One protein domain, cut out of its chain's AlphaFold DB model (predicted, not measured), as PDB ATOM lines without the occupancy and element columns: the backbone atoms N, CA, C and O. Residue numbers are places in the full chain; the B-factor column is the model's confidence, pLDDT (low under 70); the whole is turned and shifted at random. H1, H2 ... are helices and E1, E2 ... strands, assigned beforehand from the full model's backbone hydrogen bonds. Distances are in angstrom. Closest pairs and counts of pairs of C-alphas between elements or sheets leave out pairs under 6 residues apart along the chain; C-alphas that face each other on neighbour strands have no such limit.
ATOM      1  N   VAL A  11     156.794 143.907 225.610       90.62
ATOM      2  CA  VAL A  11     155.508 144.452 226.059       90.62
ATOM      3  C   VAL A  11     154.427 143.381 225.932       90.62
ATOM      4  O   VAL A  11     154.375 142.684 224.923       90.62
ATOM      5  N   PRO A  12     153.535 143.213 226.918       89.38
ATOM      6  CA  PRO A  12     152.406 142.315 226.744       89.38
ATOM      7  C   PRO A  12     151.351 142.950 225.819       89.38
ATOM      8  O   PRO A  12     151.143 144.166 225.802       89.38
ATOM      9  N   ASP A  13     150.653 142.123 225.052       84.81
ATOM     10  CA  ASP A  13     149.658 142.555 224.072       84.81
ATOM     11  C   ASP A  13     148.415 143.160 224.749       84.81
ATOM     12  O   ASP A  13     147.791 144.090 224.236       84.81
ATOM     13  N   ASN A  14     148.123 142.730 225.979       74.06
ATOM     14  CA  ASN A  14     146.936 143.133 226.726       74.06
ATOM     15  C   ASN A  14     146.974 144.599 227.213       74.06
ATOM     16  O   ASN A  14     147.415 144.902 228.323       74.06
ATOM     17  N   ALA A  15     146.463 145.514 226.385       62.25
ATOM     18  CA  ALA A  15     146.421 146.956 226.643       62.25
ATOM     19  C   ALA A  15     145.418 147.398 227.732       62.25
ATOM     20  O   ALA A  15     145.377 148.587 228.072       62.25
ATOM     21  N   GLU A  16     144.611 146.477 228.269       69.94
ATOM     22  CA  GLU A  16     143.598 146.790 229.286       69.94
ATOM     23  C   GLU A  16     144.193 147.006 230.679       69.94
ATOM     24  O   GLU A  16     143.602 147.686 231.516       69.94
ATOM     25  N   LEU A  17     145.398 146.490 230.932       75.38
ATOM     26  CA  LEU A  17     146.093 146.745 232.188       75.38
ATOM     27  C   LEU A  17     146.668 148.176 232.194       75.38
ATOM     28  O   LEU A  17     147.423 148.528 231.279       75.38
ATOM     29  N   PRO A  18     146.389 148.999 233.229       79.50
ATOM     30  CA  PRO A  18     146.898 150.371 233.319       79.50
ATOM     31  C   PRO A  18     148.419 150.477 233.156       79.50
ATOM     32  O   PRO A  18     148.901 151.371 232.460       79.50
ATOM     33  N   SER A  19     149.168 149.521 233.712       79.31
ATOM     34  CA  SER A  19     150.629 149.447 233.600       79.31
ATOM     35  C   SER A  19     151.116 149.213 232.170       79.31
ATOM     36  O   SER A  19     152.091 149.824 231.739       79.31
ATOM     37  N   VAL A  20     150.405 148.391 231.398       82.69
ATOM     38  CA  VAL A  20     150.732 148.098 229.996       82.69
ATOM     39  C   VAL A  20     150.410 149.292 229.109       82.69
ATOM     40  O   VAL A  20     151.203 149.657 228.242       82.69
ATOM     41  N   ARG A  21     149.270 149.947 229.350       84.94
ATOM     42  CA  ARG A  21     148.894 151.176 228.643       84.94
ATOM     43  C   ARG A  21     149.892 152.297 228.902       84.94
ATOM     44  O   ARG A  21     150.288 152.984 227.962       84.94
ATOM     45  N   TRP A  22     150.288 152.478 230.159       84.81
ATOM     46  CA  TRP A  22     151.326 153.428 230.534       84.81
ATOM     47  C   TRP A  22     152.640 153.094 229.824       84.81
ATOM     48  O   TRP A  22     153.188 153.961 229.157       84.81
ATOM     49  N   LEU A  23     153.081 151.831 229.851       83.81
ATOM     50  CA  LEU A  23     154.324 151.403 229.209       83.81
ATOM     51  C   LEU A  23     154.323 151.672 227.700       83.81
ATOM     52  O   LEU A  23     155.273 152.256 227.186       83.81
ATOM     53  N   LYS A  24     153.242 151.306 226.995       82.62
ATOM     54  CA  LYS A  24     153.091 151.565 225.553       82.62
ATOM     55  C   LYS A  24     153.190 153.063 225.239       82.62
ATOM     56  O   LYS A  24     153.880 153.438 224.297       82.62
ATOM     57  N   LYS A  25     152.549 153.921 226.046       83.62
ATOM     58  CA  LYS A  25     152.646 155.386 225.900       83.62
ATOM     59  C   LYS A  25     154.054 155.904 226.186       83.62
ATOM     60  O   LYS A  25     154.541 156.749 225.444       83.62
ATOM     61  N   THR A  26     154.700 155.394 227.230       79.31
ATOM     62  CA  THR A  26     156.055 155.789 227.623       79.31
ATOM     63  C   THR A  26     157.076 155.434 226.545       79.31
ATOM     64  O   THR A  26     157.866 156.290 226.165       79.31
ATOM     65  N   ILE A  27     157.020 154.215 225.998       79.00
ATOM     66  CA  ILE A  27     157.891 153.778 224.896       79.00
ATOM     67  C   ILE A  27     157.638 154.632 223.652       79.00
ATOM     68  O   ILE A  27     158.579 155.185 223.093       79.00
ATOM     69  N   ALA A  28     156.371 154.819 223.263       79.94
ATOM     70  CA  ALA A  28     156.027 155.630 222.097       79.94
ATOM     71  C   ALA A  28     156.517 157.086 222.220       79.94
ATOM     72  O   ALA A  28     156.967 157.665 221.236       79.94
ATOM     73  N   ALA A  29     156.459 157.671 223.421       75.62
ATOM     74  CA  ALA A  29     156.917 159.036 223.676       75.62
ATOM     75  C   ALA A  29     158.450 159.170 223.779       75.62
ATOM     76  O   ALA A  29     158.982 160.234 223.471       75.62
ATOM     77  N   ALA A  30     159.158 158.130 224.236       69.75
ATOM     78  CA  ALA A  30     160.600 158.179 224.494       69.75
ATOM     79  C   ALA A  30     161.461 157.693 223.314       69.75
ATOM     80  O   ALA A  30     162.517 158.278 223.052       69.75
ATOM     81  N   GLU A  31     161.011 156.642 222.622       66.44
ATOM     82  CA  GLU A  31     161.783 155.918 221.603       66.44
ATOM     83  C   GLU A  31     161.372 156.281 220.173       66.44
ATOM     84  O   GLU A  31     162.187 156.186 219.264       66.44
ATOM     85  N   GLY A  32     160.106 156.650 219.937       64.31
ATOM     86  CA  GLY A  32     159.551 156.802 218.582       64.31
ATOM     87  C   GLY A  32     159.452 155.493 217.775       64.31
ATOM     88  O   GLY A  32     158.769 155.463 216.753       64.31
ATOM     89  N   GLU A  33     160.074 154.409 218.247       69.38
ATOM     90  CA  GLU A  33     160.071 153.075 217.648       69.38
ATOM     91  C   GLU A  33     159.125 152.105 218.386       69.38
ATOM     92  O   GLU A  33     158.886 152.242 219.592       69.38
ATOM     93  N   PRO A  34     158.553 151.112 217.674       76.88
ATOM     94  CA  PRO A  34     157.701 150.099 218.285       76.88
ATOM     95  C   PRO A  34     158.498 149.165 219.215       76.88
ATOM     96  O   PRO A  34     159.709 149.002 219.054       76.88
ATOM     97  N   PRO A  35     157.832 148.490 220.171       85.94
ATOM     98  CA  PRO A  35     158.488 147.488 221.004       85.94
ATOM     99  C   PRO A  35     159.078 146.355 220.155       85.94
ATOM    100  O   PRO A  35     158.470 145.911 219.181       85.94
ATOM    101  N   THR A  36     160.243 145.848 220.561       89.31
ATOM    102  CA  THR A  36     160.951 144.769 219.855       89.31
ATOM    103  C   THR A  36     160.191 143.447 219.904       89.31
ATOM    104  O   THR A  36     160.261 142.658 218.964       89.31
ATOM    105  N   LEU A  37     159.479 143.184 221.003       89.69
ATOM    106  CA  LEU A  37     158.707 141.961 221.183       89.69
ATOM    107  C   LEU A  37     157.374 142.268 221.863       89.69
ATOM    108  O   LEU A  37     157.331 142.907 222.917       89.69
ATOM    109  N   VAL A  38     156.293 141.755 221.278       91.12
ATOM    110  CA  VAL A  38     154.961 141.757 221.885       91.12
ATOM    111  C   VAL A  38     154.567 140.321 222.212       91.12
ATOM    112  O   VAL A  38     154.671 139.443 221.358       91.12
ATOM    113  N   VAL A  39     154.138 140.066 223.447       90.75
ATOM    114  CA  VAL A  39     153.766 138.719 223.923       90.75
ATOM    115  C   VAL A  39     152.334 138.687 224.441       90.75
ATOM    116  O   VAL A  39     151.838 139.676 224.960       90.75
ATOM    117  N   SER A  40     151.659 137.544 224.378       88.31
ATOM    118  CA  SER A  40     150.238 137.444 224.752       88.31
ATOM    119  C   SER A  40     149.950 137.613 226.254       88.31
ATOM    120  O   SER A  40     148.836 137.979 226.627       88.31
ATOM    121  N   HIS A  41     150.935 137.381 227.130       84.31
ATOM    122  CA  HIS A  41     150.749 137.382 228.585       84.31
ATOM    123  C   HIS A  41     151.925 138.010 229.338       84.31
ATOM    124  O   HIS A  41     153.080 137.827 228.965       84.31
ATOM    125  N   SER A  42     151.644 138.674 230.465       83.06
ATOM    126  CA  SER A  42     152.663 139.340 231.293       83.06
ATOM    127  C   SER A  42     153.692 138.391 231.914       83.06
ATOM    128  O   SER A  42     154.777 138.823 232.263       83.06
ATOM    129  N   LEU A  43     153.398 137.097 232.059       87.31
ATOM    130  CA  LEU A  43     154.418 136.139 232.507       87.31
ATOM    131  C   LEU A  43     155.457 135.860 231.412       87.31
ATOM    132  O   LEU A  43     156.634 135.684 231.708       87.31
ATOM    133  N   LEU A  44     155.045 135.888 230.140       91.88
ATOM    134  CA  LEU A  44     155.952 135.662 229.014       91.88
ATOM    135  C   LEU A  44     156.951 136.806 228.841       91.88
ATOM    136  O   LEU A  44     158.047 136.575 228.337       91.88
ATOM    137  N   THR A  45     156.612 138.023 229.277       92.69
ATOM    138  CA  THR A  45     157.563 139.139 229.240       92.69
ATOM    139  C   THR A  45     158.734 138.886 230.193       92.69
ATOM    140  O   THR A  45     159.877 139.155 229.832       92.69
ATOM    141  N   MET A  46     158.467 138.298 231.367       93.81
ATOM    142  CA  MET A  46     159.490 137.889 232.330       93.81
ATOM    143  C   MET A  46     160.367 136.768 231.765       93.81
ATOM    144  O   MET A  46     161.586 136.901 231.750       93.81
ATOM    145  N   THR A  47     159.765 135.701 231.228       94.69
ATOM    146  CA  THR A  47     160.514 134.593 230.609       94.69
ATOM    147  C   THR A  47     161.403 135.074 229.461       94.69
ATOM    148  O   THR A  47     162.557 134.666 229.359       94.69
ATOM    149  N   ALA A  48     160.897 135.971 228.614       94.12
ATOM    150  CA  ALA A  48     161.672 136.531 227.515       94.12
ATOM    151  C   ALA A  48     162.827 137.420 228.014       94.12
ATOM    152  O   ALA A  48     163.919 137.369 227.449       94.12
ATOM    153  N   ALA A  49     162.627 138.188 229.089       94.62
ATOM    154  CA  ALA A  49     163.695 138.967 229.715       94.62
ATOM    155  C   ALA A  49     164.784 138.071 230.331       94.62
ATOM    156  O   ALA A  49     165.964 138.321 230.098       94.62
ATOM    157  N   ILE A  50     164.403 136.989 231.025       95.50
ATOM    158  CA  ILE A  50     165.340 135.975 231.547       95.50
ATOM    159  C   ILE A  50     166.157 135.351 230.406       95.50
ATOM    160  O   ILE A  50     167.361 135.156 230.534       95.50
ATOM    161  N   ALA A  51     165.527 135.102 229.255       95.44
ATOM    162  CA  ALA A  51     166.201 134.609 228.053       95.44
ATOM    163  C   ALA A  51     167.073 135.670 227.339       95.44
ATOM    164  O   ALA A  51     167.606 135.404 226.263       95.44
ATOM    165  N   GLY A  52     167.205 136.879 227.895       93.62
ATOM    166  CA  GLY A  52     168.028 137.955 227.343       93.62
ATOM    167  C   GLY A  52     167.401 138.694 226.156       93.62
ATOM    168  O   GLY A  52     168.105 139.388 225.424       93.62
ATOM    169  N   ALA A  53     166.090 138.571 225.927       93.12
ATOM    170  CA  ALA A  53     165.442 139.188 224.769       93.12
ATOM    171  C   ALA A  53     165.337 140.724 224.862       93.12
ATOM    172  O   ALA A  53     165.162 141.375 223.823       93.12
ATOM    173  N   GLY A  54     165.451 141.301 226.066       91.94
ATOM    174  CA  GLY A  54     165.336 142.742 226.281       91.94
ATOM    175  C   GLY A  54     164.824 143.157 227.664       91.94
ATOM    176  O   GLY A  54     164.918 142.404 228.631       91.94
ATOM    177  N   LEU A  55     164.288 144.378 227.737       92.25
ATOM    178  CA  LEU A  55     163.754 144.997 228.950       92.25
ATOM    179  C   LEU A  55     162.256 144.752 229.110       92.25
ATOM    180  O   LEU A  55     161.496 144.768 228.143       92.25
ATOM    181  N   VAL A  56     161.827 144.619 230.361       92.00
ATOM    182  CA  VAL A  56     160.433 144.404 230.741       92.00
ATOM    183  C   VAL A  56     160.056 145.286 231.929       92.00
ATOM    184  O   VAL A  56     160.873 145.555 232.807       92.00
ATOM    185  N   LEU A  57     158.794 145.715 231.967       90.19
ATOM    186  CA  LEU A  57     158.174 146.294 233.154       90.19
ATOM    187  C   LEU A  57     157.478 145.187 233.958       90.19
ATOM    188  O   LEU A  57     156.571 144.531 233.441       90.19
ATOM    189  N   LEU A  58     157.876 145.006 235.216       90.00
ATOM    190  CA  LEU A  58     157.304 144.010 236.126       90.00
ATOM    191  C   LEU A  58     156.822 144.672 237.423       90.00
ATOM    192  O   LEU A  58     157.414 145.663 237.855       90.00
ATOM    193  N   PRO A  59     155.793 144.113 238.086       87.19
ATOM    194  CA  PRO A  59     155.546 144.401 239.493       87.19
ATOM    195  C   PRO A  59     156.787 144.068 240.331       87.19
ATOM    196  O   PRO A  59     157.430 143.045 240.084       87.19
ATOM    197  N   GLN A  60     157.102 144.885 241.341       86.81
ATOM    198  CA  GLN A  60     158.302 144.691 242.169       86.81
ATOM    199  C   GLN A  60     158.359 143.295 242.791       86.81
ATOM    200  O   GLN A  60     159.378 142.630 242.683       86.81
ATOM    201  N   TYR A  61     157.239 142.797 243.321       83.94
ATOM    202  CA  TYR A  61     157.170 141.453 243.900       83.94
ATOM    203  C   TYR A  61     157.526 140.333 242.912       83.94
ATOM    204  O   TYR A  61     157.941 139.260 243.332       83.94
ATOM    205  N   ALA A  62     157.319 140.539 241.610       88.00
ATOM    206  CA  ALA A  62     157.650 139.546 240.596       88.00
ATOM    207  C   ALA A  62     159.114 139.675 240.163       88.00
ATOM    208  O   ALA A  62     159.788 138.669 240.006       88.00
ATOM    209  N   GLY A  63     159.608 140.906 239.996       90.19
ATOM    210  CA  GLY A  63     160.994 141.151 239.594       90.19
ATOM    211  C   GLY A  63     162.014 140.865 240.697       90.19
ATOM    212  O   GLY A  63     163.059 140.288 240.420       90.19
ATOM    213  N   ASP A  64     161.710 141.229 241.943       88.62
ATOM    214  CA  ASP A  64     162.664 141.170 243.063       88.62
ATOM    215  C   ASP A  64     162.916 139.745 243.558       88.62
ATOM    216  O   ASP A  64     163.958 139.469 244.148       88.62
ATOM    217  N   ASN A  65     161.984 138.832 243.285       87.19
ATOM    218  CA  ASN A  65     162.133 137.417 243.609       87.19
ATOM    219  C   ASN A  65     162.909 136.633 242.540       87.19
ATOM    220  O   ASN A  65     163.178 135.450 242.742       87.19
ATOM    221  N   GLU A  66     163.298 137.271 241.431       93.75
ATOM    222  CA  GLU A  66     163.822 136.570 240.265       93.75
ATOM    223  C   GLU A  66     165.306 136.874 240.028       93.75
ATOM    224  O   GLU A  66     165.681 137.845 239.374       93.75
ATOM    225  N   ALA A  67     166.174 136.001 240.546       93.62
ATOM    226  CA  ALA A  67     167.628 136.208 240.606       93.62
ATOM    227  C   ALA A  67     168.326 136.382 239.241       93.62
ATOM    228  O   ALA A  67     169.448 136.878 239.176       93.62
ATOM    229  N   GLN A  68     167.684 135.956 238.152       95.75
ATOM    230  CA  GLN A  68     168.204 136.097 236.787       95.75
ATOM    231  C   GLN A  68     167.920 137.479 236.183       95.75
ATOM    232  O   GLN A  68     168.403 137.789 235.094       95.75
ATOM    233  N   LEU A  69     167.128 138.309 236.863       94.31
ATOM    234  CA  LEU A  69     166.804 139.657 236.429       94.31
ATOM    235  C   LEU A  69     167.651 140.682 237.176       94.31
ATOM    236  O   LEU A  69     167.988 140.535 238.346       94.31
ATOM    237  N   THR A  70     167.979 141.767 236.482       93.19
ATOM    238  CA  THR A  70     168.638 142.931 237.076       93.19
ATOM    239  C   THR A  70     167.712 144.132 236.969       93.19
ATOM    240  O   THR A  70     167.224 144.458 235.884       93.19
ATOM    241  N   ARG A  71     167.475 144.817 238.091       91.31
ATOM    242  CA  ARG A  71     166.706 146.064 238.118       91.31
ATOM    243  C   ARG A  71     167.493 147.168 237.405       91.31
ATOM    244  O   ARG A  71     168.616 147.479 237.784       91.31
ATOM    245  N   VAL A  72     166.879 147.787 236.396       89.81
ATOM    246  CA  VAL A  72     167.506 148.847 235.578       89.81
ATOM    247  C   VAL A  72     167.058 150.269 235.938       89.81
ATOM    248  O   VAL A  72     167.628 151.240 235.440       89.81
ATOM    249  N   GLY A  73     166.050 150.413 236.800       86.06
ATOM    250  CA  GLY A  73     165.514 151.707 237.213       86.06
ATOM    251  C   GLY A  73     164.672 151.629 238.482       86.06
ATOM    252  O   GLY A  73     164.346 150.539 238.963       86.06
ATOM    253  N   GLU A  74     164.336 152.805 239.002       84.62
ATOM    254  CA  GLU A  74     163.514 152.947 240.201       84.62
ATOM    255  C   GLU A  74     162.053 152.549 239.955       84.62
ATOM    256  O   GLU A  74     161.581 152.588 238.809       84.62
ATOM    257  N   PRO A  75     161.322 152.166 241.016       83.12
ATOM    258  CA  PRO A  75     159.879 151.993 240.952       83.12
ATOM    259  C   PRO A  75     159.192 153.246 240.400       83.12
ATOM    260  O   PRO A  75     159.612 154.376 240.638       83.12
ATOM    261  N   PHE A  76     158.118 153.038 239.647       82.88
ATOM    262  CA  PHE A  76     157.332 154.128 239.086       82.88
ATOM    263  C   PHE A  76     156.124 154.384 239.985       82.88
ATOM    264  O   PHE A  76     155.160 153.624 239.927       82.88
ATOM    265  N   ASP A  77     156.131 155.474 240.753       76.50
ATOM    266  CA  ASP A  77     155.004 155.833 241.634       76.50
ATOM    267  C   ASP A  77     153.678 155.954 240.871       76.50
ATOM    268  O   ASP A  77     152.621 155.559 241.356       76.50
ATOM    269  N   ALA A  78     153.738 156.415 239.616       75.69
ATOM    270  CA  ALA A  78     152.584 156.505 238.719       75.69
ATOM    271  C   ALA A  78     151.925 155.145 238.404       75.69
ATOM    272  O   ALA A  78     150.830 155.109 237.842       75.69
ATOM    273  N   LEU A  79     152.597 154.037 238.725       80.12
ATOM    274  CA  LEU A  79     152.129 152.666 238.537       80.12
ATOM    275  C   LEU A  79     151.825 151.943 239.849       80.12
ATOM    276  O   LEU A  79     151.492 150.754 239.813       80.12
ATOM    277  N   ALA A  80     151.919 152.629 240.989       78.44
ATOM    278  CA  ALA A  80     151.488 152.073 242.258       78.44
ATOM    279  C   ALA A  80     150.000 151.699 242.167       78.44
ATOM    280  O   ALA A  80     149.147 152.513 241.809       78.44
TER     281      ALA A  80
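AT A GLANCE: This is residues 11 to 80 of the 113 residues of the protein "LysR family transcriptional regulator" of Pseudenhygromyxa sp. WMMC2535 (UniProt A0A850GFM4). Three separate helices, H1, H2 and H3, stand round a middle of loop at residues 55 to 58, and a long unnamed tail, residues 64 to 80, winds round the outside. The short strand E1 lies between H1 and H2 along the chain. The 70 printed residues are mostly helix by class, with under half in named elements, in the order H1, E1, H2, H3. The whole is compact, with a radius of gyration of the C-alphas of 11.6 A, and spans 30 by 25 by 21 A.

IN THESE COORDINATES: Find C-alpha 18 at (146.898, 150.371, 233.319); H1 runs 19.7 A from there to residue 31. E1 is residues 37 to 39, H2 residues 42 to 50, 13.1 A long, and H3 residues 60 to 63, ending at (160.994, 141.151, 239.594).

HOW THE PARTS SIT: Look at residues 11 to 12, which pair parallel with residues 38 to 39 of E1; E1 pairs with no named strand. The closest C-alphas of E1 and H2, Val 39 and Thr 45, are 6.5 A apart. H1 is apart from H2, H3 and E1; H2 and H3 are only just apart, at 8.1 A. Every O i to N i+4 pair is within hydrogen-bond range in H1, and 4 of 5 in H2; H3 is too short for one.

THE WHOLE: The C-alphas farthest apart, Gly 32 and Asn 65, are 31.8 A apart. The printed part has no cut, and no link is long. Residues 28 to 33, of which 28 to 31 belong to H1, stand free; pLDDT is under 70 at residues 15 to 16 and 30 to 33.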